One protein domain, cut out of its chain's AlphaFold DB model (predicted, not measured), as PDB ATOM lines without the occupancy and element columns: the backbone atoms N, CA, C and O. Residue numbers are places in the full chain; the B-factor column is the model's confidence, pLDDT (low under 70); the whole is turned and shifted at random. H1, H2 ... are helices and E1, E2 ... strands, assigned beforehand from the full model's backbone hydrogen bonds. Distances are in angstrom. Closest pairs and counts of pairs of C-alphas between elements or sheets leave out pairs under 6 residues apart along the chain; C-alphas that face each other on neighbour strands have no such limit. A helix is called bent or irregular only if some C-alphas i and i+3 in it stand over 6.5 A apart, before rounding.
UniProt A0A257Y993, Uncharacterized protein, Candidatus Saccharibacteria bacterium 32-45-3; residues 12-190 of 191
ATOM      1  N   GLU A  12      -4.205  -0.521  50.260       92.31
ATOM      2  CA  GLU A  12      -3.659   0.307  49.175       92.31
ATOM      3  C   GLU A  12      -2.540  -0.405  48.411       92.31
ATOM      4  O   GLU A  12      -2.488  -0.331  47.185       92.31
ATOM      5  N   LEU A  13      -1.663  -1.140  49.098       91.81
ATOM      6  CA  LEU A  13      -0.619  -1.905  48.413       91.81
ATOM      7  C   LEU A  13      -1.211  -3.075  47.608       91.81
ATOM      8  O   LEU A  13      -0.771  -3.351  46.491       91.81
ATOM      9  N   LEU A  14      -2.237  -3.734  48.152       94.12
ATOM     10  CA  LEU A  14      -2.900  -4.872  47.521       94.12
ATOM     11  C   LEU A  14      -3.626  -4.474  46.232       94.12
ATOM     12  O   LEU A  14      -3.507  -5.167  45.223       94.12
ATOM     13  N   ILE A  15      -4.347  -3.351  46.223       95.25
ATOM     14  CA  ILE A  15      -5.026  -2.910  44.998       95.25
ATOM     15  C   ILE A  15      -4.019  -2.558  43.897       95.25
ATOM     16  O   ILE A  15      -4.264  -2.862  42.733       95.25
ATOM     17  N   VAL A  16      -2.856  -1.996  44.245       95.56
ATOM     18  CA  VAL A  16      -1.828  -1.614  43.265       95.56
ATOM     19  C   VAL A  16      -1.260  -2.842  42.556       95.56
ATOM     20  O   VAL A  16      -1.185  -2.852  41.328       95.56
ATOM     21  N   ILE A  17      -0.914  -3.900  43.293       95.81
ATOM     22  CA  ILE A  17      -0.380  -5.125  42.677       95.81
ATOM     23  C   ILE A  17      -1.424  -5.828  41.800       95.81
ATOM     24  O   ILE A  17      -1.078  -6.337  40.735       95.81
ATOM     25  N   VAL A  18      -2.701  -5.806  42.199       96.81
ATOM     26  CA  VAL A  18      -3.799  -6.385  41.410       96.81
ATOM     27  C   VAL A  18      -3.987  -5.602  40.112       96.81
ATOM     28  O   VAL A  18      -4.064  -6.201  39.040       96.81
ATOM     29  N   VAL A  19      -3.997  -4.270  40.183       96.94
ATOM     30  CA  VAL A  19      -4.118  -3.409  39.000       96.94
ATOM     31  C   VAL A  19      -2.938  -3.621  38.048       96.94
ATOM     32  O   VAL A  19      -3.158  -3.818  36.853       96.94
ATOM     33  N   ILE A  20      -1.700  -3.663  38.552       97.12
ATOM     34  CA  ILE A  20      -0.513  -3.935  37.723       97.12
ATOM     35  C   ILE A  20      -0.598  -5.332  37.089       97.12
ATOM     36  O   ILE A  20      -0.283  -5.475  35.909       97.12
ATOM     37  N   GLY A  21      -1.069  -6.348  37.820       96.94
ATOM     38  CA  GLY A  21      -1.230  -7.708  37.296       96.94
ATOM     39  C   GLY A  21      -2.233  -7.801  36.139       96.94
ATOM     40  O   GLY A  21      -1.949  -8.437  35.117       96.94
ATOM     41  N   ILE A  22      -3.378  -7.122  36.260       96.94
ATOM     42  CA  ILE A  22      -4.390  -7.062  35.192       96.94
ATOM     43  C   ILE A  22      -3.824  -6.330  33.969       96.94
ATOM     44  O   ILE A  22      -3.903  -6.847  32.852       96.94
ATOM     45  N   LEU A  23      -3.207  -5.162  34.175       97.12
ATOM     46  CA  LEU A  23      -2.627  -4.369  33.089       97.12
ATOM     47  C   LEU A  23      -1.514  -5.131  32.359       97.12
ATOM     48  O   LEU A  23      -1.530  -5.193  31.131       97.12
ATOM     49  N   ALA A  24      -0.602  -5.775  33.093       95.75
ATOM     50  CA  ALA A  24       0.496  -6.546  32.515       95.75
ATOM     51  C   ALA A  24      -0.009  -7.695  31.628       95.75
ATOM     52  O   ALA A  24       0.492  -7.889  30.520       95.75
ATOM     53  N   THR A  25      -1.034  -8.423  32.079       96.12
ATOM     54  CA  THR A  25      -1.603  -9.549  31.323       96.12
ATOM     55  C   THR A  25      -2.203  -9.086  29.992       96.12
ATOM     56  O   THR A  25      -1.927  -9.678  28.946       96.12
ATOM     57  N   ILE A  26      -2.974  -7.992  30.006       94.06
ATOM     58  CA  ILE A  26      -3.557  -7.408  28.789       94.06
ATOM     59  C   ILE A  26      -2.448  -6.934  27.841       94.06
ATOM     60  O   ILE A  26      -2.492  -7.221  26.642       94.06
ATOM     61  N   SER A  27      -1.423  -6.254  28.369       92.81
ATOM     62  CA  SER A  27      -0.300  -5.757  27.573       92.81
ATOM     63  C   SER A  27       0.450  -6.871  26.842       92.81
ATOM     64  O   SER A  27       0.770  -6.692  25.669       92.81
ATOM     65  N   VAL A  28       0.689  -8.027  27.471       90.88
ATOM     66  CA  VAL A  28       1.409  -9.151  26.836       90.88
ATOM     67  C   VAL A  28       0.651  -9.702  25.624       90.88
ATOM     68  O   VAL A  28       1.241  -9.885  24.558       90.88
ATOM     69  N   VAL A  29      -0.661  -9.933  25.748       88.06
ATOM     70  CA  VAL A  29      -1.479 -10.478  24.647       88.06
ATOM     71  C   VAL A  29      -1.525  -9.507  23.465       88.06
ATOM     72  O   VAL A  29      -1.340  -9.908  22.314       88.06
ATOM     73  N   VAL A  30      -1.724  -8.217  23.749       90.06
ATOM     74  CA  VAL A  30      -1.753  -7.168  22.723       90.06
ATOM     75  C   VAL A  30      -0.394  -7.036  22.036       90.06
ATOM     76  O   VAL A  30      -0.339  -6.974  20.805       90.06
ATOM     77  N   PHE A  31       0.696  -7.042  22.807       89.12
ATOM     78  CA  PHE A  31       2.051  -6.919  22.275       89.12
ATOM     79  C   PHE A  31       2.384  -8.067  21.318       89.12
ATOM     80  O   PHE A  31       2.797  -7.804  20.192       89.12
ATOM     81  N   ASN A  32       2.086  -9.319  21.687       83.44
ATOM     82  CA  ASN A  32       2.311 -10.483  20.819       83.44
ATOM     83  C   ASN A  32       1.596 -10.352  19.460       83.44
ATOM     84  O   ASN A  32       2.184 -10.634  18.411       83.44
ATOM     85  N   GLY A  33       0.346  -9.877  19.455       84.31
ATOM     86  CA  GLY A  33      -0.409  -9.651  18.221       84.31
ATOM     87  C   GLY A  33       0.149  -8.507  17.364       84.31
ATOM     88  O   GLY A  33       0.186  -8.616  16.138       84.31
ATOM     89  N   ILE A  34       0.592  -7.410  17.988       87.06
ATOM     90  CA  ILE A  34       1.206  -6.271  17.284       87.06
ATOM     91  C   ILE A  34       2.542  -6.680  16.664       87.06
ATOM     92  O   ILE A  34       2.767  -6.392  15.489       87.06
ATOM     93  N   THR A  35       3.396  -7.380  17.414       86.19
ATOM     94  CA  THR A  35       4.682  -7.865  16.912       86.19
ATOM     95  C   THR A  35       4.481  -8.766  15.700       86.19
ATOM     96  O   THR A  35       5.108  -8.522  14.676       86.19
ATOM     97  N   SER A  36       3.556  -9.733  15.750       83.88
ATOM     98  CA  SER A  36       3.277 -10.611  14.601       83.88
ATOM     99  C   SER A  36       2.887  -9.824  13.337       83.88
ATOM    100  O   SER A  36       3.468 -10.020  12.269       83.88
ATOM    101  N   ARG A  37       1.980  -8.842  13.465       86.88
ATOM    102  CA  ARG A  37       1.565  -7.976  12.344       86.88
ATOM    103  C   ARG A  37       2.704  -7.112  11.799       86.88
ATOM    104  O   ARG A  37       2.816  -6.941  10.586       86.88
ATOM    105  N   ALA A  38       3.548  -6.572  12.677       86.12
ATOM    106  CA  ALA A  38       4.715  -5.792  12.272       86.12
ATOM    107  C   ALA A  38       5.716  -6.657  11.491       86.12
ATOM    108  O   ALA A  38       6.185  -6.252  10.427       86.12
ATOM    109  N   MET A  39       5.979  -7.875  11.971       83.69
ATOM    110  CA  MET A  39       6.875  -8.825  11.312       83.69
ATOM    111  C   MET A  39       6.340  -9.271   9.952       83.69
ATOM    112  O   MET A  39       7.103  -9.322   8.988       83.69
ATOM    113  N   LYS A  40       5.028  -9.506   9.838       84.56
ATOM    114  CA  LYS A  40       4.381  -9.746   8.546       84.56
ATOM    115  C   LYS A  40       4.607  -8.592   7.573       84.56
ATOM    116  O   LYS A  40       5.067  -8.812   6.460       84.56
ATOM    117  N   SER A  41       4.293  -7.365   7.989       86.44
ATOM    118  CA  SER A  41       4.406  -6.191   7.118       86.44
ATOM    119  C   SER A  41       5.840  -5.987   6.616       86.44
ATOM    120  O   SER A  41       6.046  -5.706   5.432       86.44
ATOM    121  N   ALA A  42       6.827  -6.204   7.492       82.69
ATOM    122  CA  ALA A  42       8.239  -6.199   7.126       82.69
ATOM    123  C   ALA A  42       8.568  -7.309   6.113       82.69
ATOM    124  O   ALA A  42       9.178  -7.028   5.085       82.69
ATOM    125  N   THR A  43       8.088  -8.533   6.356       79.50
ATOM    126  CA  THR A  43       8.292  -9.696   5.474       79.50
ATOM    127  C   THR A  43       7.727  -9.451   4.077       79.50
ATOM    128  O   THR A  43       8.424  -9.610   3.077       79.50
ATOM    129  N   ASP A  44       6.489  -8.965   3.987       82.44
ATOM    130  CA  ASP A  44       5.840  -8.656   2.711       82.44
ATOM    131  C   ASP A  44       6.580  -7.543   1.947       82.44
ATOM    132  O   ASP A  44       6.654  -7.560   0.716       82.44
ATOM    133  N   SER A  45       7.120  -6.551   2.663       83.81
ATOM    134  CA  SER A  45       7.919  -5.475   2.069       83.81
ATOM    135  C   SER A  45       9.246  -5.987   1.517       83.81
ATOM    136  O   SER A  45       9.598  -5.676   0.378       83.81
ATOM    137  N   ASP A  46       9.953  -6.798   2.296       79.31
ATOM    138  CA  ASP A  46      11.219  -7.396   1.893       79.31
ATOM    139  C   ASP A  46      11.024  -8.307   0.671       79.31
ATOM    140  O   ASP A  46      11.746  -8.156  -0.309       79.31
ATOM    141  N   ILE A  47       9.993  -9.165   0.645       77.75
ATOM    142  CA  ILE A  47       9.686 -10.033  -0.510       77.75
ATOM    143  C   ILE A  47       9.438  -9.211  -1.783       77.75
ATOM    144  O   ILE A  47       9.948  -9.549  -2.856       77.75
ATOM    145  N   ARG A  48       8.673  -8.111  -1.692       81.56
ATOM    146  CA  ARG A  48       8.437  -7.221  -2.844       81.56
ATOM    147  C   ARG A  48       9.734  -6.603  -3.353       81.56
ATOM    148  O   ARG A  48       9.947  -6.551  -4.566       81.56
ATOM    149  N   ASN A  49      10.590  -6.156  -2.442       79.94
ATOM    150  CA  ASN A  49      11.878  -5.581  -2.799       79.94
ATOM    151  C   ASN A  49      12.805  -6.651  -3.406       79.94
ATOM    152  O   ASN A  49      13.422  -6.384  -4.434       79.94
ATOM    153  N   ILE A  50      12.842  -7.875  -2.861       77.25
ATOM    154  CA  ILE A  50      13.637  -9.002  -3.383       77.25
ATOM    155  C   ILE A  50      13.214  -9.290  -4.819       77.25
ATOM    156  O   ILE A  50      14.049  -9.309  -5.721       77.25
ATOM    157  N   LYS A  51      11.904  -9.442  -5.050       78.38
ATOM    158  CA  LYS A  51      11.330  -9.672  -6.378       78.38
ATOM    159  C   LYS A  51      11.761  -8.594  -7.371       78.38
ATOM    160  O   LYS A  51      12.193  -8.921  -8.473       78.38
ATOM    161  N   LYS A  52      11.676  -7.319  -6.984       81.69
ATOM    162  CA  LYS A  52      12.069  -6.196  -7.842       81.69
ATOM    163  C   LYS A  52      13.561  -6.229  -8.171       81.69
ATOM    164  O   LYS A  52      13.930  -6.077  -9.332       81.69
ATOM    165  N   THR A  53      14.417  -6.451  -7.180       79.00
ATOM    166  CA  THR A  53      15.869  -6.488  -7.393       79.00
ATOM    167  C   THR A  53      16.278  -7.693  -8.245       79.00
ATOM    168  O   THR A  53      17.100  -7.545  -9.144       79.00
ATOM    169  N   LEU A  54      15.647  -8.858  -8.048       76.50
ATOM    170  CA  LEU A  54      15.829 -10.029  -8.912       76.50
ATOM    171  C   LEU A  54      15.434  -9.724 -10.363       76.50
ATOM    172  O   LEU A  54      16.179 -10.070 -11.274       76.50
ATOM    173  N   GLN A  55      14.298  -9.053 -10.585       78.19
ATOM    174  CA  GLN A  55      13.857  -8.646 -11.923       78.19
ATOM    175  C   GLN A  55      14.864  -7.720 -12.601       78.19
ATOM    176  O   GLN A  55      15.292  -8.004 -13.715       78.19
ATOM    177  N   VAL A  56      15.263  -6.642 -11.922       81.69
ATOM    178  CA  VAL A  56      16.236  -5.678 -12.455       81.69
ATOM    179  C   VAL A  56      17.545  -6.382 -12.788       81.69
ATOM    180  O   VAL A  56      18.043  -6.249 -13.902       81.69
ATOM    181  N   ARG A  57      18.058  -7.208 -11.871       79.06
ATOM    182  CA  ARG A  57      19.323  -7.904 -12.092       79.06
ATOM    183  C   ARG A  57      19.254  -8.900 -13.244       79.06
ATOM    184  O   ARG A  57      20.214  -9.010 -13.996       79.06
ATOM    185  N   THR A  58      18.124  -9.586 -13.399       74.50
ATOM    186  CA  THR A  58      17.904 -10.508 -14.521       74.50
ATOM    187  C   THR A  58      17.976  -9.764 -15.857       74.50
ATOM    188  O   THR A  58      18.575 -10.254 -16.809       74.50
ATOM    189  N   LEU A  59      17.412  -8.554 -15.927       78.75
ATOM    190  CA  LEU A  59      17.487  -7.715 -17.126       78.75
ATOM    191  C   LEU A  59      18.920  -7.239 -17.406       78.75
ATOM    192  O   LEU A  59      19.345  -7.255 -18.556       78.75
ATOM    193  N   GLU A  60      19.677  -6.862 -16.371       80.50
ATOM    194  CA  GLU A  60      21.074  -6.416 -16.508       80.50
ATOM    195  C   GLU A  60      22.000  -7.505 -17.055       80.50
ATOM    196  O   GLU A  60      22.867  -7.221 -17.878       80.50
ATOM    197  N   ILE A  61      21.837  -8.747 -16.588       75.75
ATOM    198  CA  ILE A  61      22.691  -9.872 -17.000       75.75
ATOM    199  C   ILE A  61      22.137 -10.621 -18.221       75.75
ATOM    200  O   ILE A  61      22.739 -11.598 -18.660       75.75
ATOM    201  N   GLY A  62      21.002 -10.173 -18.770       72.31
ATOM    202  CA  GLY A  62      20.353 -10.789 -19.928       72.31
ATOM    203  C   GLY A  62      19.775 -12.176 -19.647       72.31
ATOM    204  O   GLY A  62      19.665 -12.981 -20.565       72.31
ATOM    205  N   GLY A  63      19.432 -12.483 -18.392       73.88
ATOM    206  CA  GLY A  63      19.018 -13.821 -17.989       73.88
ATOM    207  C   GLY A  63      18.979 -14.064 -16.479       73.88
ATOM    208  O   GLY A  63      19.240 -13.168 -15.687       73.88
ATOM    209  N   GLY A  64      18.619 -15.279 -16.056       72.88
ATOM    210  CA  GLY A  64      18.643 -15.676 -14.643       72.88
ATOM    211  C   GLY A  64      20.055 -15.946 -14.124       72.88
ATOM    212  O   GLY A  64      21.023 -15.988 -14.881       72.88
ATOM    213  N   PHE A  65      20.179 -16.190 -12.822       73.00
ATOM    214  CA  PHE A  65      21.443 -16.653 -12.246       73.00
ATOM    215  C   PHE A  65      21.699 -18.104 -12.641       73.00
ATOM    216  O   PHE A  65      20.797 -18.935 -12.507       73.00
ATOM    217  N   ARG A  66      22.919 -18.410 -13.101       70.19
ATOM    218  CA  ARG A  66      23.322 -19.790 -13.441       70.19
ATOM    219  C   ARG A  66      23.777 -20.582 -12.229       70.19
ATOM    220  O   ARG A  66      23.724 -21.808 -12.230       70.19
ATOM    221  N   ARG A  67      24.352 -19.881 -11.252       68.44
ATOM    222  CA  ARG A  67      25.037 -20.452 -10.089       68.44
ATOM    223  C   ARG A  67      24.665 -19.665  -8.840       68.44
ATOM    224  O   ARG A  67      24.558 -18.439  -8.894       68.44
ATOM    225  N   ALA A  68      24.594 -20.329  -7.686       64.56
ATOM    226  CA  ALA A  68      24.401 -19.628  -6.410       64.56
ATOM    227  C   ALA A  68      25.517 -18.612  -6.114       64.56
ATOM    228  O   ALA A  68      25.254 -17.569  -5.519       64.56
ATOM    229  N   ALA A  69      26.745 -18.852  -6.587       68.25
ATOM    230  CA  ALA A  69      27.835 -17.883  -6.478       68.25
ATOM    231  C   ALA A  69      27.529 -16.562  -7.213       68.25
ATOM    232  O   ALA A  69      27.861 -15.490  -6.714       68.25
ATOM    233  N   GLU A  70      26.849 -16.612  -8.364       72.12
ATOM    234  CA  GLU A  70      26.434 -15.409  -9.096       72.12
ATOM    235  C   GLU A  70      25.363 -14.647  -8.320       72.12
ATOM    236  O   GLU A  70      25.456 -13.430  -8.198       72.12
ATOM    237  N   MET A  71      24.399 -15.352  -7.719       71.81
ATOM    238  CA  MET A  71      23.419 -14.737  -6.821       71.81
ATOM    239  C   MET A  71      24.075 -14.073  -5.615       71.81
ATOM    240  O   MET A  71      23.729 -12.939  -5.282       71.81
ATOM    241  N   LYS A  72      25.028 -14.749  -4.972       71.12
ATOM    242  CA  LYS A  72      25.783 -14.214  -3.834       71.12
ATOM    243  C   LYS A  72      26.537 -12.941  -4.210       71.12
ATOM    244  O   LYS A  72      26.432 -11.928  -3.525       71.12
ATOM    245  N   ASN A  73      27.234 -12.969  -5.341       71.62
ATOM    246  CA  ASN A  73      28.061 -11.856  -5.801       71.62
ATOM    247  C   ASN A  73      27.260 -10.752  -6.513       71.62
ATOM    248  O   ASN A  73      27.796  -9.679  -6.772       71.62
ATOM    249  N   SER A  74      25.982 -10.982  -6.828       70.31
ATOM    250  CA  SER A  74      25.134 -10.013  -7.535       70.31
ATOM    251  C   SER A  74      24.732  -8.795  -6.707       70.31
ATOM    252  O   SER A  74      24.202  -7.835  -7.260       70.31
ATOM    253  N   GLY A  75      24.908  -8.844  -5.384       68.31
ATOM    254  CA  GLY A  75      24.449  -7.792  -4.478       68.31
ATOM    255  C   GLY A  75      22.932  -7.755  -4.266       68.31
ATOM    256  O   GLY A  75      22.475  -7.017  -3.396       68.31
ATOM    257  N   VAL A  76      22.147  -8.586  -4.970       68.88
ATOM    258  CA  VAL A  76      20.680  -8.646  -4.827       68.88
ATOM    259  C   VAL A  76      20.267  -8.874  -3.377       68.88
ATOM    260  O   VAL A  76      19.303  -8.267  -2.910       68.88
ATOM    261  N   LEU A  77      21.015  -9.714  -2.655       63.66
ATOM    262  CA  LEU A  77      20.714 -10.054  -1.265       63.66
ATOM    263  C   LEU A  77      21.600  -9.310  -0.257       63.66
ATOM    264  O   LEU A  77      21.327  -9.354   0.937       63.66
ATOM    265  N   ALA A  78      22.592  -8.540  -0.726       61.94
ATOM    266  CA  ALA A  78      23.433  -7.709   0.141       61.94
ATOM    267  C   ALA A  78      22.606  -6.642   0.881       61.94
ATOM    268  O   ALA A  78      22.898  -6.321   2.029       61.94
ATOM    269  N   SER A  79      21.517  -6.160   0.265       56.41
ATOM    270  CA  SER A  79      20.562  -5.238   0.897       56.41
ATOM    271  C   SER A  79      19.762  -5.859   2.055       56.41
ATOM    272  O   SER A  79      19.104  -5.121   2.784       56.41
ATOM    273  N   TYR A  80      19.790  -7.186   2.222       62.56
ATOM    274  CA  TYR A  80      19.038  -7.906   3.257       62.56
ATOM    275  C   TYR A  80      19.940  -8.442   4.381       62.56
ATOM    276  O   TYR A  80      19.424  -8.959   5.370       62.56
ATOM    277  N   GLY A  81      21.263  -8.246   4.283       57.62
ATOM    278  CA  GLY A  81      22.231  -8.537   5.347       57.62
ATOM    279  C   GLY A  81      22.151  -9.972   5.883       57.62
ATOM    280  O   GLY A  81      21.914 -10.912   5.128       57.62
ATOM    281  N   ASP A  82      22.277 -10.123   7.204       55.78
ATOM    282  CA  ASP A  82      22.236 -11.413   7.921       55.78
ATOM    283  C   ASP A  82      20.881 -12.141   7.834       55.78
ATOM    284  O   ASP A  82      20.753 -13.290   8.264       55.78
ATOM    285  N   LYS A  83      19.849 -11.487   7.283       54.28
ATOM    286  CA  LYS A  83      18.533 -12.098   7.050       54.28
ATOM    287  C   LYS A  83      18.527 -13.037   5.848       54.28
ATOM    288  O   LYS A  83      17.501 -13.659   5.586       54.28
ATOM    289  N   VAL A  84      19.615 -13.121   5.088       56.22
ATOM    290  CA  VAL A  84      19.727 -14.041   3.960       56.22
ATOM    291  C   VAL A  84      20.995 -14.852   4.114       56.22
ATOM    292  O   VAL A  84      22.098 -14.315   4.102       56.22
ATOM    293  N   GLN A  85      20.826 -16.158   4.265       52.12
ATOM    294  CA  GLN A  85      21.935 -17.082   4.436       52.12
ATOM    295  C   GLN A  85      22.108 -17.902   3.166       52.12
ATOM    296  O   GLN A  85      21.131 -18.338   2.554       52.12
ATOM    297  N   TYR A  86      23.366 -18.057   2.762       53.62
ATOM    298  CA  TYR A  86      23.754 -18.835   1.601       53.62
ATOM    299  C   TYR A  86      24.612 -20.004   2.035       53.62
ATOM    300  O   TYR A  86      25.714 -19.782   2.532       53.62
ATOM    301  N   ASP A  87      24.169 -21.216   1.729       49.25
ATOM    302  CA  ASP A  87      25.081 -22.345   1.636       49.25
ATOM    303  C   ASP A  87      25.280 -22.685   0.161       49.25
ATOM    304  O   ASP A  87      24.322 -22.814  -0.597       49.25
ATOM    305  N   VAL A  88      26.528 -22.742  -0.290       51.38
ATOM    306  CA  VAL A  88      26.849 -23.195  -1.649       51.38
ATOM    307  C   VAL A  88      27.292 -24.637  -1.502       51.38
ATOM    308  O   VAL A  88      28.484 -24.924  -1.430       51.38
ATOM    309  N   THR A  89      26.339 -25.561  -1.398       48.25
ATOM    310  CA  THR A  89      26.683 -26.982  -1.414       48.25
ATOM    311  C   THR A  89      26.828 -27.414  -2.875       48.25
ATOM    312  O   THR A  89      25.834 -27.649  -3.552       48.25
ATOM    313  N   GLY A  90      28.066 -27.453  -3.381       47.06
ATOM    314  CA  GLY A  90      28.375 -27.930  -4.735       47.06
ATOM    315  C   GLY A  90      29.212 -26.957  -5.562       47.06
ATOM    316  O   GLY A  90      28.752 -26.438  -6.574       47.06
ATOM    317  N   ASP A  91      30.454 -26.712  -5.150       46.75
ATOM    318  CA  ASP A  91      31.427 -26.004  -5.980       46.75
ATOM    319  C   ASP A  91      32.353 -27.031  -6.639       46.75
ATOM    320  O   ASP A  91      33.239 -27.567  -5.986       46.75
ATOM    321  N   THR A  92      32.065 -27.379  -7.898       40.56
ATOM    322  CA  THR A  92      33.052 -27.535  -8.987       40.56
ATOM    323  C   THR A  92      32.355 -28.062 -10.248       40.56
ATOM    324  O   THR A  92      32.158 -29.258 -10.426       40.56
ATOM    325  N   GLY A  93      31.996 -27.161 -11.164       43.41
ATOM    326  CA  GLY A  93      31.906 -27.492 -12.593       43.41
ATOM    327  C   GLY A  93      30.565 -27.956 -13.174       43.41
ATOM    328  O   GLY A  93      30.418 -27.885 -14.393       43.41
ATOM    329  N   SER A  94      29.567 -28.344 -12.382       44.44
ATOM    330  CA  SER A  94      28.286 -28.818 -12.929       44.44
ATOM    331  C   SER A  94      27.177 -27.778 -12.791       44.44
ATOM    332  O   SER A  94      27.013 -27.147 -11.755       44.44
ATOM    333  N   LEU A  95      26.396 -27.610 -13.858       45.00
ATOM    334  CA  LEU A  95      25.179 -26.789 -13.952       45.00
ATOM    335  C   LEU A  95      24.030 -27.320 -13.076       45.00
ATOM    336  O   LEU A  95      22.873 -27.096 -13.398       45.00
ATOM    337  N   TYR A  96      24.341 -28.060 -12.016       43.97
ATOM    338  CA  TYR A  96      23.394 -28.843 -11.247       43.97
ATOM    339  C   TYR A  96      23.457 -28.435  -9.779       43.97
ATOM    340  O   TYR A  96      24.486 -28.592  -9.133       43.97
ATOM    341  N   ASN A  97      22.308 -27.946  -9.312       43.31
ATOM    342  CA  ASN A  97      21.847 -27.846  -7.929       43.31
ATOM    343  C   ASN A  97      22.785 -27.094  -6.987       43.31
ATOM    344  O   ASN A  97      23.680 -27.678  -6.387       43.31
ATOM    345  N   ALA A  98      22.506 -25.809  -6.777       41.53
ATOM    346  CA  ALA A  98      23.012 -25.123  -5.601       41.53
ATOM    347  C   ALA A  98      21.893 -25.091  -4.559       41.53
ATOM    348  O   ALA A  98      21.073 -24.174  -4.537       41.53
ATOM    349  N   GLN A  99      21.862 -26.128  -3.724       43.62
ATOM    350  CA  GLN A  99      20.974 -26.174  -2.572       43.62
ATOM    351  C   GLN A  99      21.525 -25.213  -1.528       43.62
ATOM    352  O   GLN A  99      22.656 -25.391  -1.075       43.62
ATOM    353  N   MET A 100      20.751 -24.201  -1.142       47.16
ATOM    354  CA  MET A 100      21.160 -23.343  -0.035       47.16
ATOM    355  C   MET A 100      20.585 -23.907   1.256       47.16
ATOM    356  O   MET A 100      19.372 -23.953   1.460       47.16
ATOM    357  N   GLN A 101      21.476 -24.390   2.117       45.34
ATOM    358  CA  GLN A 101      21.113 -24.883   3.435       45.34
ATOM    359  C   GLN A 101      20.909 -23.714   4.390       45.34
ATOM    360  O   GLN A 101      21.636 -22.721   4.409       45.34
ATOM    361  N   ALA A 102      19.843 -23.830   5.163       42.75
ATOM    362  CA  ALA A 102      19.393 -22.787   6.046       42.75
ATOM    363  C   ALA A 102      20.343 -22.599   7.232       42.75
ATOM    364  O   ALA A 102      20.719 -23.568   7.890       42.75
ATOM    365  N   THR A 103      20.678 -21.354   7.556       42.09
ATOM    366  CA  THR A 103      21.480 -21.051   8.745       42.09
ATOM    367  C   THR A 103      20.747 -20.034   9.622       42.09
ATOM    368  O   THR A 103      20.456 -18.926   9.197       42.09
ATOM    369  N   ASN A 104      20.395 -20.468  10.838       44.31
ATOM    370  CA  ASN A 104      19.886 -19.718  11.997       44.31
ATOM    371  C   ASN A 104      19.073 -18.448  11.709       44.31
ATOM    372  O   ASN A 104      19.609 -17.345  11.601       44.31
ATOM    373  N   THR A 105      17.749 -18.584  11.704       48.12
ATOM    374  CA  THR A 105      16.852 -17.475  11.372       48.12
ATOM    375  C   THR A 105      15.880 -17.184  12.518       48.12
ATOM    376  O   THR A 105      14.897 -17.911  12.674       48.12
ATOM    377  N   PRO A 106      16.086 -16.132  13.335       48.56
ATOM    378  CA  PRO A 106      15.309 -15.919  14.560       48.56
ATOM    379  C   PRO A 106      13.900 -15.333  14.373       48.56
ATOM    380  O   PRO A 106      13.430 -14.672  15.293       48.56
ATOM    381  N   ARG A 107      13.201 -15.619  13.260       52.69
ATOM    382  CA  ARG A 107      11.911 -15.023  12.825       52.69
ATOM    383  C   ARG A 107      12.095 -13.768  11.965       52.69
ATOM    384  O   ARG A 107      11.813 -12.667  12.401       52.69
ATOM    385  N   GLY A 108      12.551 -13.913  10.723       54.16
ATOM    386  CA  GLY A 108      12.655 -12.780   9.783       54.16
ATOM    387  C   GLY A 108      13.660 -12.959   8.652       54.16
ATOM    388  O   GLY A 108      13.982 -11.986   7.974       54.16
ATOM    389  N   SER A 109      14.181 -14.169   8.482       60.72
ATOM    390  CA  SER A 109      15.145 -14.467   7.437       60.72
ATOM    391  C   SER A 109      14.494 -15.253   6.306       60.72
ATOM    392  O   SER A 109      13.511 -15.972   6.500       60.72
ATOM    393  N   TYR A 110      15.087 -15.105   5.135       70.25
ATOM    394  CA  TYR A 110      14.650 -15.661   3.871       70.25
ATOM    395  C   TYR A 110      15.617 -16.757   3.448       70.25
ATOM    396  O   TYR A 110      16.833 -16.598   3.587       70.25
ATOM    397  N   LEU A 111      15.087 -17.845   2.898       70.50
ATOM    398  CA  LEU A 111      15.905 -18.867   2.254       70.50
ATOM    399  C   LEU A 111      15.758 -18.733   0.755       70.50
ATOM    400  O   LEU A 111      14.654 -18.529   0.254       70.50
ATOM    401  N   PHE A 112      16.859 -18.903   0.051       70.12
ATOM    402  CA  PHE A 112      16.857 -18.976  -1.398       70.12
ATOM    403  C   PHE A 112      17.280 -20.379  -1.800       70.12
ATOM    404  O   PHE A 112      18.104 -20.968  -1.130       70.12
ATOM    405  N   ASP A 113      16.719 -20.938  -2.856       69.25
ATOM    406  CA  ASP A 113      17.174 -22.213  -3.406       69.25
ATOM    407  C   ASP A 113      17.163 -22.109  -4.925       69.25
ATOM    408  O   ASP A 113      16.148 -21.721  -5.507       69.25
ATOM    409  N   ASN A 114      18.299 -22.379  -5.566       67.19
ATOM    410  CA  ASN A 114      18.450 -22.210  -7.004       67.19
ATOM    411  C   ASN A 114      18.689 -23.556  -7.687       67.19
ATOM    412  O   ASN A 114      19.741 -24.185  -7.555       67.19
ATOM    413  N   TYR A 115      17.716 -23.940  -8.506       66.69
ATOM    414  CA  TYR A 115      17.760 -25.130  -9.334       66.69
ATOM    415  C   TYR A 115      17.917 -24.731 -10.801       66.69
ATOM    416  O   TYR A 115      16.953 -24.331 -11.452       66.69
ATOM    417  N   SER A 116      19.139 -24.810 -11.321       66.25
ATOM    418  CA  SER A 116      19.450 -24.498 -12.720       66.25
ATOM    419  C   SER A 116      19.601 -25.773 -13.550       66.25
ATOM    420  O   SER A 116      20.074 -26.787 -13.049       66.25
ATOM    421  N   TRP A 117      19.198 -25.726 -14.820       64.38
ATOM    422  CA  TRP A 117      19.385 -26.806 -15.786       64.38
ATOM    423  C   TRP A 117      19.656 -26.261 -17.191       64.38
ATOM    424  O   TRP A 117      19.103 -25.241 -17.599       64.38
ATOM    425  N   ALA A 118      20.495 -26.949 -17.967       64.12
ATOM    426  CA  ALA A 118      20.803 -26.583 -19.351       64.12
ATOM    427  C   ALA A 118      20.364 -27.684 -20.317       64.12
ATOM    428  O   ALA A 118      20.637 -28.859 -20.088       64.12
ATOM    429  N   TYR A 119      19.661 -27.304 -21.386       60.97
ATOM    430  CA  TYR A 119      19.143 -28.229 -22.414       60.97
ATOM    431  C   TYR A 119      19.900 -28.064 -23.741       60.97
ATOM    432  O   TYR A 119      19.444 -28.485 -24.800       60.97
ATOM    433  N   SER A 120      21.057 -27.409 -23.683       62.59
ATOM    434  CA  SER A 120      21.848 -26.996 -24.831       62.59
ATOM    435  C   SER A 120      23.321 -27.292 -24.582       62.59
ATOM    436  O   SER A 120      23.801 -27.199 -23.453       62.59
ATOM    437  N   THR A 121      24.051 -27.608 -25.649       65.50
ATOM    438  CA  THR A 121      25.521 -27.616 -25.636       65.50
ATOM    439  C   THR A 121      26.097 -26.200 -25.593       65.50
ATOM    440  O   THR A 121      27.276 -26.037 -25.288       65.50
ATOM    441  N   ASP A 122      25.290 -25.179 -25.906       64.19
ATOM    442  CA  ASP A 122      25.643 -23.784 -25.660       64.19
ATOM    443  C   ASP A 122      25.556 -23.515 -24.151       64.19
ATOM    444  O   ASP A 122      24.455 -23.552 -23.586       64.19
ATOM    445  N   PRO A 123      26.684 -23.212 -23.485       63.94
ATOM    446  CA  PRO A 123      26.695 -22.954 -22.054       63.94
ATOM    447  C   PRO A 123      25.867 -21.725 -21.660       63.94
ATOM    448  O   PRO A 123      25.663 -21.525 -20.468       63.94
ATOM    449  N   ASN A 124      25.421 -20.893 -22.603       67.00
ATOM    450  CA  ASN A 124      24.637 -19.687 -22.345       67.00
ATOM    451  C   ASN A 124      23.121 -19.899 -22.445       67.00
ATOM    452  O   ASN A 124      22.374 -18.960 -22.189       67.00
ATOM    453  N   VAL A 125      22.657 -21.111 -22.777       70.75
ATOM    454  CA  VAL A 125      21.226 -21.437 -22.840       70.75
ATOM    455  C   VAL A 125      20.854 -22.377 -21.700       70.75
ATOM    456  O   VAL A 125      21.150 -23.573 -21.721       70.75
ATOM    457  N   PHE A 126      20.184 -21.826 -20.694       71.31
ATOM    458  CA  PHE A 126      19.759 -22.542 -19.497       71.31
ATOM    459  C   PHE A 126      18.416 -22.009 -19.016       71.31
ATOM    460  O   PHE A 126      18.005 -20.896 -19.354       71.31
ATOM    461  N   THR A 127      17.734 -22.804 -18.206       72.25
ATOM    462  CA  THR A 127      16.653 -22.285 -17.380       72.25
ATOM    463  C   THR A 127      16.992 -22.508 -15.916       72.25
ATOM    464  O   THR A 127      17.762 -23.404 -15.563       72.25
ATOM    465  N   SER A 128      16.486 -21.634 -15.059       71.88
ATOM    466  CA  SER A 128      16.694 -21.743 -13.629       71.88
ATOM    467  C   SER A 128      15.422 -21.443 -12.866       71.88
ATOM    468  O   SER A 128      14.645 -20.564 -13.225       71.88
ATOM    469  N   ASN A 129      15.222 -22.193 -11.794       73.56
ATOM    470  CA  ASN A 129      14.138 -22.027 -10.852       73.56
ATOM    471  C   ASN A 129      14.752 -21.504  -9.563       73.56
ATOM    472  O   ASN A 129      15.570 -22.179  -8.943       73.56
ATOM    473  N   LEU A 130      14.376 -20.297  -9.161       74.88
ATOM    474  CA  LEU A 130      14.698 -19.774  -7.843       74.88
ATOM    475  C   LEU A 130      13.480 -19.899  -6.947       74.88
ATOM    476  O   LEU A 130      12.410 -19.385  -7.267       74.88
ATOM    477  N   TYR A 131      13.660 -20.528  -5.801       75.25
ATOM    478  CA  TYR A 131      12.681 -20.572  -4.735       75.25
ATOM    479  C   TYR A 131      13.106 -19.607  -3.634       75.25
ATOM    480  O   TYR A 131      14.260 -19.601  -3.224       75.25
ATOM    481  N   LEU A 132      12.177 -18.779  -3.171       77.56
ATOM    482  CA  LEU A 132      12.325 -17.917  -2.003       77.56
ATOM    483  C   LEU A 132      11.387 -18.442  -0.921       77.56
ATOM    484  O   LEU A 132      10.176 -18.307  -1.082       77.56
ATOM    485  N   TYR A 133      11.918 -19.007   0.158       77.56
ATOM    486  CA  TYR A 133      11.137 -19.457   1.307       77.56
ATOM    487  C   TYR A 133      11.136 -18.407   2.416       77.56
ATOM    488  O   TYR A 133      12.147 -17.753   2.678       77.56
ATOM    489  N   TYR A 134       9.994 -18.258   3.079       78.25
ATOM    490  CA  TYR A 134       9.792 -17.296   4.156       78.25
ATOM    491  C   TYR A 134       8.761 -17.809   5.164       78.25
ATOM    492  O   TYR A 134       7.863 -18.578   4.823       78.25
ATOM    493  N   TRP A 135       8.878 -17.362   6.412       80.12
ATOM    494  CA  TRP A 135       7.886 -17.646   7.444       80.12
ATOM    495  C   TRP A 135       6.664 -16.736   7.283       80.12
ATOM    496  O   TRP A 135       6.798 -15.511   7.317       80.12
ATOM    497  N   ASP A 136       5.474 -17.320   7.140       81.69
ATOM    498  CA  ASP A 136       4.227 -16.560   7.095       81.69
ATOM    499  C   ASP A 136       3.615 -16.469   8.501       81.69
ATOM    500  O   ASP A 136       3.195 -17.459   9.105       81.69
ATOM    501  N   TYR A 137       3.587 -15.248   9.036       82.50
ATOM    502  CA  TYR A 137       3.111 -14.950  10.386       82.50
ATOM    503  C   TYR A 137       1.586 -15.030  10.544       82.50
ATOM    504  O   TYR A 137       1.124 -15.092  11.685       82.50
ATOM    505  N   ASP A 138       0.811 -15.042   9.452       83.19
ATOM    506  CA  ASP A 138      -0.648 -15.210   9.530       83.19
ATOM    507  C   ASP A 138      -1.026 -16.677   9.727       83.19
ATOM    508  O   ASP A 138      -1.906 -17.002  10.523       83.19
ATOM    509  N   VAL A 139      -0.357 -17.566   8.992       83.00
ATOM    510  CA  VAL A 139      -0.687 -18.998   8.955       83.00
ATOM    511  C   VAL A 139       0.242 -19.865   9.807       83.00
ATOM    512  O   VAL A 139      -0.075 -21.028  10.061       83.00
ATOM    513  N   ALA A 140       1.349 -19.295  10.293       83.25
ATOM    514  CA  ALA A 140       2.343 -19.944  11.147       83.25
ATOM    515  C   ALA A 140       2.956 -21.216  10.530       83.25
ATOM    516  O   ALA A 140       3.080 -22.248  11.196       83.25
ATOM    517  N   TYR A 141       3.332 -21.133   9.253       82.62
ATOM    518  CA  TYR A 141       4.159 -22.125   8.568       82.62
ATOM    519  C   TYR A 141       4.988 -21.463   7.453       82.62
ATOM    520  O   TYR A 141       4.786 -20.296   7.103       82.62
ATOM    521  N   TRP A 142       5.947 -22.207   6.904       80.44
ATOM    522  CA  TRP A 142       6.824 -21.736   5.827       80.44
ATOM    523  C   TRP A 142       6.133 -21.743   4.459       80.44
ATOM    524  O   TRP A 142       5.615 -22.767   4.021       80.44
ATOM    525  N   ARG A 143       6.198 -20.616   3.748       80.31
ATOM    526  CA  ARG A 143       5.712 -20.458   2.370       80.31
ATOM    527  C   ARG A 143       6.867 -20.223   1.411       80.31
ATOM    528  O   ARG A 143       7.980 -19.923   1.836       80.31
ATOM    529  N   CYS A 144       6.599 -20.343   0.113       77.88
ATOM    530  CA  CYS A 144       7.589 -20.089  -0.927       77.88
ATOM    531  C   CYS A 144       7.043 -19.225  -2.077       77.88
ATOM    532  O   CYS A 144       5.855 -19.246  -2.402       77.88
ATOM    533  N   SER A 145       7.946 -18.531  -2.764       78.25
ATOM    534  CA  SER A 145       7.738 -17.965  -4.099       78.25
ATOM    535  C   SER A 145       8.689 -18.633  -5.086       78.25
ATOM    536  O   SER A 145       9.862 -18.798  -4.768       78.25
ATOM    537  N   ASN A 146       8.210 -19.000  -6.275       77.81
ATOM    538  CA  ASN A 146       9.040 -19.577  -7.332       77.81
ATOM    539  C   ASN A 146       9.188 -18.593  -8.502       77.81
ATOM    540  O   ASN A 146       8.203 -18.026  -8.984       77.81
ATOM    541  N   TYR A 147      10.423 -18.411  -8.955       75.38
ATOM    542  CA  TYR A 147      10.794 -17.572 -10.084       75.38
ATOM    543  C   TYR A 147      11.467 -18.452 -11.133       75.38
ATOM    544  O   TYR A 147      12.520 -19.027 -10.863       75.38
ATOM    545  N   ASN A 148      10.858 -18.556 -12.314       74.06
ATOM    546  CA  ASN A 148      11.418 -19.309 -13.430       74.06
ATOM    547  C   ASN A 148      12.091 -18.320 -14.383       74.06
ATOM    548  O   ASN A 148      11.468 -17.371 -14.873       74.06
ATOM    549  N   TYR A 149      13.366 -18.548 -14.650       72.44
ATOM    550  CA  TYR A 149      14.168 -17.781 -15.587       72.44
ATOM    551  C   TYR A 149      14.495 -18.674 -16.773       72.44
ATOM    552  O   TYR A 149      14.950 -19.798 -16.584       72.44
ATOM    553  N   SER A 150      14.319 -18.179 -17.995       65.94
ATOM    554  CA  SER A 150      14.926 -18.788 -19.176       65.94
ATOM    555  C   SER A 150      15.899 -17.802 -19.804       65.94
ATOM    556  O   SER A 150      15.585 -16.628 -20.012       65.94
ATOM    557  N   VAL A 151      17.107 -18.277 -20.086       60.53
ATOM    558  CA  VAL A 151      18.101 -17.530 -20.851       60.53
ATOM    559  C   VAL A 151      18.153 -18.172 -22.222       60.53
ATOM    560  O   VAL A 151      18.710 -19.251 -22.406       60.53
ATOM    561  N   SER A 152      17.463 -17.536 -23.165       58.53
ATOM    562  CA  SER A 152      17.537 -17.818 -24.597       58.53
ATOM    563  C   SER A 152      18.061 -16.560 -25.301       58.53
ATOM    564  O   SER A 152      18.335 -15.561 -24.636       58.53
ATOM    565  N   ARG A 153      18.181 -16.562 -26.635       53.09
ATOM    566  CA  ARG A 153      18.492 -15.330 -27.390       53.09
ATOM    567  C   ARG A 153      17.513 -14.179 -27.086       53.09
ATOM    568  O   ARG A 153      17.909 -13.030 -27.228       53.09
ATOM    569  N   ASP A 154      16.321 -14.508 -26.575       57.69
ATOM    570  CA  ASP A 154      15.356 -13.598 -25.961       57.69
ATOM    571  C   ASP A 154      15.056 -14.059 -24.513       57.69
ATOM    572  O   ASP A 154      14.408 -15.098 -24.321       57.69
ATOM    573  N   PRO A 155      15.551 -13.373 -23.466       56.81
ATOM    574  CA  PRO A 155      15.307 -13.775 -22.083       56.81
ATOM    575  C   PRO A 155      13.865 -13.464 -21.667       56.81
ATOM    576  O   PRO A 155      13.407 -12.325 -21.767       56.81
ATOM    577  N   VAL A 156      13.149 -14.470 -21.155       55.50
ATOM    578  CA  VAL A 156      11.792 -14.308 -20.613       55.50
ATOM    579  C   VAL A 156      11.819 -14.613 -19.120       55.50
ATOM    580  O   VAL A 156      12.172 -15.709 -18.687       55.50
ATOM    581  N   LEU A 157      11.426 -13.627 -18.318       59.09
ATOM    582  CA  LEU A 157      11.256 -13.779 -16.880       59.09
ATOM    583  C   LEU A 157       9.795 -14.134 -16.582       59.09
ATOM    584  O   LEU A 157       8.913 -13.277 -16.666       59.09
ATOM    585  N   ILE A 158       9.542 -15.391 -16.214       61.34
ATOM    586  CA  ILE A 158       8.210 -15.863 -15.829       61.34
ATOM    587  C   ILE A 158       8.157 -15.939 -14.305       61.34
ATOM    588  O   ILE A 158       8.620 -16.893 -13.675       61.34
ATOM    589  N   ILE A 159       7.563 -14.916 -13.692       56.44
ATOM    590  CA  ILE A 159       7.239 -14.961 -12.266       56.44
ATOM    591  C   ILE A 159       5.907 -15.681 -12.110       56.44
ATOM    592  O   ILE A 159       4.852 -15.088 -12.330       56.44
ATOM    593  N   SER A 160       5.958 -16.949 -11.721       57.22
ATOM    594  CA  SER A 160       4.773 -17.669 -11.262       57.22
ATOM    595  C   SER A 160       4.329 -17.157  -9.889       57.22
ATOM    596  O   SER A 160       5.151 -16.788  -9.050       57.22
ATOM    597  N   GLU A 161       3.020 -17.125  -9.659       52.25
ATOM    598  CA  GLU A 161       2.442 -16.731  -8.373       52.25
ATOM    599  C   GLU A 161       2.836 -17.687  -7.223       52.25
ATOM    600  O   GLU A 161       3.094 -18.874  -7.447       52.25
ATOM    601  N   PRO A 162       2.902 -17.179  -5.978       53.16
ATOM    602  CA  PRO A 162       3.575 -17.834  -4.858       53.16
ATOM    603  C   PRO A 162       2.707 -18.914  -4.209       53.16
ATOM    604  O   PRO A 162       2.111 -18.640  -3.177       53.16
ATOM    605  N   ASN A 163       2.550 -20.105  -4.801       52.22
ATOM    606  CA  ASN A 163       1.497 -21.004  -4.299       52.22
ATOM    607  C   ASN A 163       1.754 -22.522  -4.214       52.22
ATOM    608  O   ASN A 163       0.784 -23.208  -3.912       52.22
ATOM    609  N   ARG A 164       2.948 -23.117  -4.432       51.94
ATOM    610  CA  ARG A 164       3.032 -24.611  -4.390       51.94
ATOM    611  C   ARG A 164       4.275 -25.324  -3.837       51.94
ATOM    612  O   ARG A 164       4.293 -26.544  -3.892       51.94
ATOM    613  N   CYS A 165       5.285 -24.669  -3.275       58.62
ATOM    614  CA  CYS A 165       6.450 -25.393  -2.704       58.62
ATOM    615  C   CYS A 165       6.313 -25.721  -1.206       58.62
ATOM    616  O   CYS A 165       7.257 -26.217  -0.600       58.62
ATOM    617  N   GLU A 166       5.126 -25.520  -0.622       58.78
ATOM    618  CA  GLU A 166       4.784 -25.963   0.742       58.78
ATOM    619  C   GLU A 166       4.839 -27.500   0.891       58.78
ATOM    620  O   GLU A 166       4.853 -28.010   2.010       58.78
ATOM    621  N   THR A 167       4.876 -28.247  -0.224       57.31
ATOM    622  CA  THR A 167       4.866 -29.719  -0.242       57.31
ATOM    623  C   THR A 167       6.157 -30.387   0.184       57.31
ATOM    624  O   THR A 167       6.124 -31.528   0.626       57.31
ATOM    625  N   ASN A 168       7.283 -29.688   0.084       67.38
ATOM    626  CA  ASN A 168       8.583 -30.340   0.223       67.38
ATOM    627  C   ASN A 168       9.254 -30.034   1.568       67.38
ATOM    628  O   ASN A 168      10.365 -30.504   1.801       67.38
ATOM    629  N   PHE A 169       8.603 -29.260   2.448       76.38
ATOM    630  CA  PHE A 169       9.167 -28.819   3.723       76.38
ATOM    631  C   PHE A 169       8.441 -29.453   4.910       76.38
ATOM    632  O   PHE A 169       7.265 -29.175   5.163       76.38
ATOM    633  N   PHE A 170       9.167 -30.293   5.643       81.00
ATOM    634  CA  PHE A 170       8.648 -31.116   6.730       81.00
ATOM    635  C   PHE A 170       9.284 -30.724   8.060       81.00
ATOM    636  O   PHE A 170      10.453 -30.340   8.110       81.00
ATOM    637  N   ASP A 171       8.536 -30.869   9.149       83.12
ATOM    638  CA  ASP A 171       9.096 -30.793  10.498       83.12
ATOM    639  C   ASP A 171      10.103 -31.936  10.702       83.12
ATOM    640  O   ASP A 171       9.757 -33.112  10.584       83.12
ATOM    641  N   ARG A 172      11.350 -31.616  11.067       83.88
ATOM    642  CA  ARG A 172      12.428 -32.601  11.279       83.88
ATOM    643  C   ARG A 172      12.071 -33.637  12.340       83.88
ATOM    644  O   ARG A 172      12.457 -34.795  12.224       83.88
ATOM    645  N   ALA A 173      11.377 -33.210  13.392       86.25
ATOM    646  CA  ALA A 173      11.060 -34.058  14.535       86.25
ATOM    647  C   ALA A 173       9.889 -35.017  14.271       86.25
ATOM    648  O   ALA A 173       9.883 -36.129  14.790       86.25
ATOM    649  N   THR A 174       8.889 -34.587  13.496       88.12
ATOM    650  CA  THR A 174       7.622 -35.323  13.323       88.12
ATOM    651  C   THR A 174       7.418 -35.856  11.908       88.12
ATOM    652  O   THR A 174       6.518 -36.666  11.697       88.12
ATOM    653  N   ASN A 175       8.231 -35.417  10.944       86.44
ATOM    654  CA  ASN A 175       8.072 -35.687   9.518       86.44
ATOM    655  C   ASN A 175       6.678 -35.300   8.982       86.44
ATOM    656  O   ASN A 175       6.127 -35.963   8.103       86.44
ATOM    657  N   GLN A 176       6.075 -34.252   9.552       86.62
ATOM    658  CA  GLN A 176       4.768 -33.733   9.145       86.62
ATOM    659  C   GLN A 176       4.910 -32.500   8.252       86.62
ATOM    660  O   GLN A 176       5.857 -31.727   8.380       86.62
ATOM    661  N   GLN A 177       3.936 -32.322   7.361       83.31
ATOM    662  CA  GLN A 177       3.864 -31.225   6.398       83.31
ATOM    663  C   GLN A 177       2.593 -30.389   6.651       83.31
ATOM    664  O   GLN A 177       1.546 -30.977   6.948       83.31
ATOM    665  N   PRO A 178       2.620 -29.048   6.493       79.25
ATOM    666  CA  PRO A 178       3.795 -28.185   6.302       79.25
ATOM    667  C   PRO A 178       4.651 -28.084   7.567       79.25
ATOM    668  O   PRO A 178       4.119 -28.233   8.665       79.25
ATOM    669  N   CYS A 179       5.949 -27.792   7.416       81.62
ATOM    670  CA  CYS A 179       6.816 -27.510   8.561       81.62
ATOM    671  C   CYS A 179       6.252 -26.338   9.380       81.62
ATOM    672  O   CYS A 179       6.119 -25.215   8.872       81.62
ATOM    673  N   ARG A 180       5.931 -26.600  10.649       83.94
ATOM    674  CA  ARG A 180       5.431 -25.607  11.610       83.94
ATOM    675  C   ARG A 180       6.518 -25.126  12.562       83.94
ATOM    676  O   ARG A 180       6.270 -24.216  13.354       83.94
ATOM    677  N   ALA A 181       7.712 -25.706  12.507       81.06
ATOM    678  CA  ALA A 181       8.835 -25.217  13.278       81.06
ATOM    679  C   ALA A 181       9.216 -23.793  12.841       81.06
ATOM    680  O   ALA A 181       9.510 -23.511  11.678       81.06
ATOM    681  N   ALA A 182       9.224 -22.874  13.809       72.00
ATOM    682  CA  ALA A 182       9.611 -21.481  13.577       72.00
ATOM    683  C   ALA A 182      11.113 -21.334  13.272       72.00
ATOM    684  O   ALA A 182      11.546 -20.305  12.752       72.00
ATOM    685  N   ARG A 183      11.906 -22.345  13.637       74.25
ATOM    686  CA  ARG A 183      13.328 -22.458  13.337       74.25
ATOM    687  C   ARG A 183      13.508 -23.290  12.086       74.25
ATOM    688  O   ARG A 183      12.989 -24.394  11.977       74.25
ATOM    689  N   VAL A 184      14.265 -22.755  11.145       70.81
ATOM    690  CA  VAL A 184      14.458 -23.388   9.845       70.81
ATOM    691  C   VAL A 184      15.313 -24.650   9.933       70.81
ATOM    692  O   VAL A 184      15.084 -25.611   9.210       70.81
ATOM    693  N   GLU A 185      16.257 -24.685  10.870       72.81
ATOM    694  CA  GLU A 185      17.080 -25.852  11.174       72.81
ATOM    695  C   GLU A 185      16.268 -27.021  11.752       72.81
ATOM    696  O   GLU A 185      16.732 -28.159  11.757       72.81
ATOM    697  N   GLU A 186      15.051 -26.754  12.224       77.50
ATOM    698  CA  GLU A 186      14.091 -27.761  12.676       77.50
ATOM    699  C   GLU A 186      13.167 -28.223  11.541       77.50
ATOM    700  O   GLU A 186      12.349 -29.115  11.748       77.50
ATOM    701  N   CYS A 187      13.335 -27.681  10.337       77.56
ATOM    702  CA  CYS A 187      12.692 -28.151   9.124       77.56
ATOM    703  C   CYS A 187      13.681 -28.938   8.247       77.56
ATOM    704  O   CYS A 187      14.903 -28.752   8.301       77.56
ATOM    705  N   ILE A 188      13.154 -29.846   7.433       75.31
ATOM    706  CA  ILE A 188      13.909 -30.620   6.442       75.31
ATOM    707  C   ILE A 188      13.217 -30.569   5.084       75.31
ATOM    708  O   ILE A 188      11.996 -30.446   4.995       75.31
ATOM    709  N   TRP A 189      14.023 -30.682   4.032       71.62
ATOM    710  CA  TRP A 189      13.563 -30.748   2.652       71.62
ATOM    711  C   TRP A 189      13.651 -32.195   2.155       71.62
ATOM    712  O   TRP A 189      14.693 -32.829   2.334       71.62
ATOM    713  N   ILE A 190      12.579 -32.723   1.556       64.94
ATOM    714  CA  ILE A 190      12.534 -34.100   1.031       64.94
ATOM    715  C   ILE A 190      12.357 -34.048  -0.499       64.94
ATOM    716  O   ILE A 190      11.387 -33.453  -0.972       64.94
TER     717      ILE A 190
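Overview. This is residues 12 to 190 of the 191 residues of an uncharacterized protein of Candidatus Saccharibacteria bacterium 32-45-3 (UniProt A0A257Y993). A very long helix, H1, makes the longest axis: its residues 12 to 34 stick out as a free arm, and its residues 36 to 59 pack on one face of a twisted antiparallel sheet of four strands, E1 to E4. Two short helices, H2 and H3, lie near the E1 edge with a long loop after them, and near the end of the printed part comes a small hairpin, E5 and E6, away from H1. The printed part has 179 residues, with four named helices and six named strands in the order H1 H2 H3 E1 E2 E3 E4 H4 E5 E6; the class is mixed, helices and strands. The four-stranded sheet has the order E1 - E2 - E3 - E4, and E5 - E6 is a second, antiparallel sheet. The whole is loose, with a radius of gyration of the C-alphas of 20.6 A, and spans 84 by 35 by 26 A, the arm adding to its length.

Arrangement. Start with H1, residues 12 to 60, and look for the sheet made by E1, residues 110 to 118, E2, residues 126 to 136, E3, residues 141 to 151, and E4, residues 156 to 159. H1 is on this sheet at a height over the sheet of 9.8 A, giving two layers, a helix on one face of a sheet. It lies over E2 and E3 and runs along the strands, at 0 degrees to E3 on the local plane. The closest C-alphas of H1 and E2 are those of Lys 40 and Asp 136, 7.0 A apart. Next comes H2, residues 68 to 73, which only grazes the sheet with its residues 68 to 71; its closest C-alpha pair with E1 is Ala 68 and Asn 114, 6.5 A. H3, residues 78 to 83, is close to H1 but not clearly touching, the closest C-alphas being those of Asp 46 and Tyr 80, 8.0 A apart, at a steep tilt of 41 degrees, opposite ways. H3 is irregular, with C-alphas 79 and 82 9.5 A apart, and is only just not on the sheet, with 4 pairs of C-alphas within 10 A. The four strands form a meander, each the antiparallel neighbour of the one before. Across the hairpin E1 and E2, N 113 and O 131 are 2.8 A apart, within hydrogen-bond range; for the hairpin E2 and E3 look at N 130 and O 147, 2.8 A, and for the hairpin E3 and E4 at N 148 and O 158, 3.1 A. H4, residues 165 to 168, only grazes the sheet with its residues 165 to 167; the closest C-alphas of H4 and E3 are those of Cys 165 and Cys 144, 5.7 A apart. E5, residues 169 to 171, and E6, residues 187 to 189, make a hairpin, with N 170 and O 188 2.9 A apart; both are apart from H1. In H1 and H2 every O i to N i+4 pair is within hydrogen-bond range; H3 has 0 of 2, with 2 of 3 O i to N i+3 pairs, and H4 is too short for an i+4 pair.

Along the chain. Find C-alpha 12 at (-3.659, 0.307, 49.175); from there H1 runs 70.5 A to C-alpha 60 at (21.074, -6.416, -16.508). H2 is 8.6 A long and H3 9.5 A. E1 measures 26.4 A, E2 31.4 A, E3 32.9 A and E4 9.5 A. H4 is 6.1 A long, neither bent nor irregular, but only just. E5 measures 7.1 A, and E6, 7.0 A, ends at C-alpha 189, (13.563, -30.748, 2.652).

Size, cuts and confidence. The C-alphas of Glu 12 and Thr 121, 85.0 A apart, are the two farthest apart in the domain. Without residues 12 to 34 the body spans 47 by 30 by 26 A. The printed part has no cut, and the links H3 to E1 and E5 to E6 are long. Mean pLDDT of the printed part is 71.5, and it is under 70 in 70 residues, among them 75 to 109 and 150 to 168.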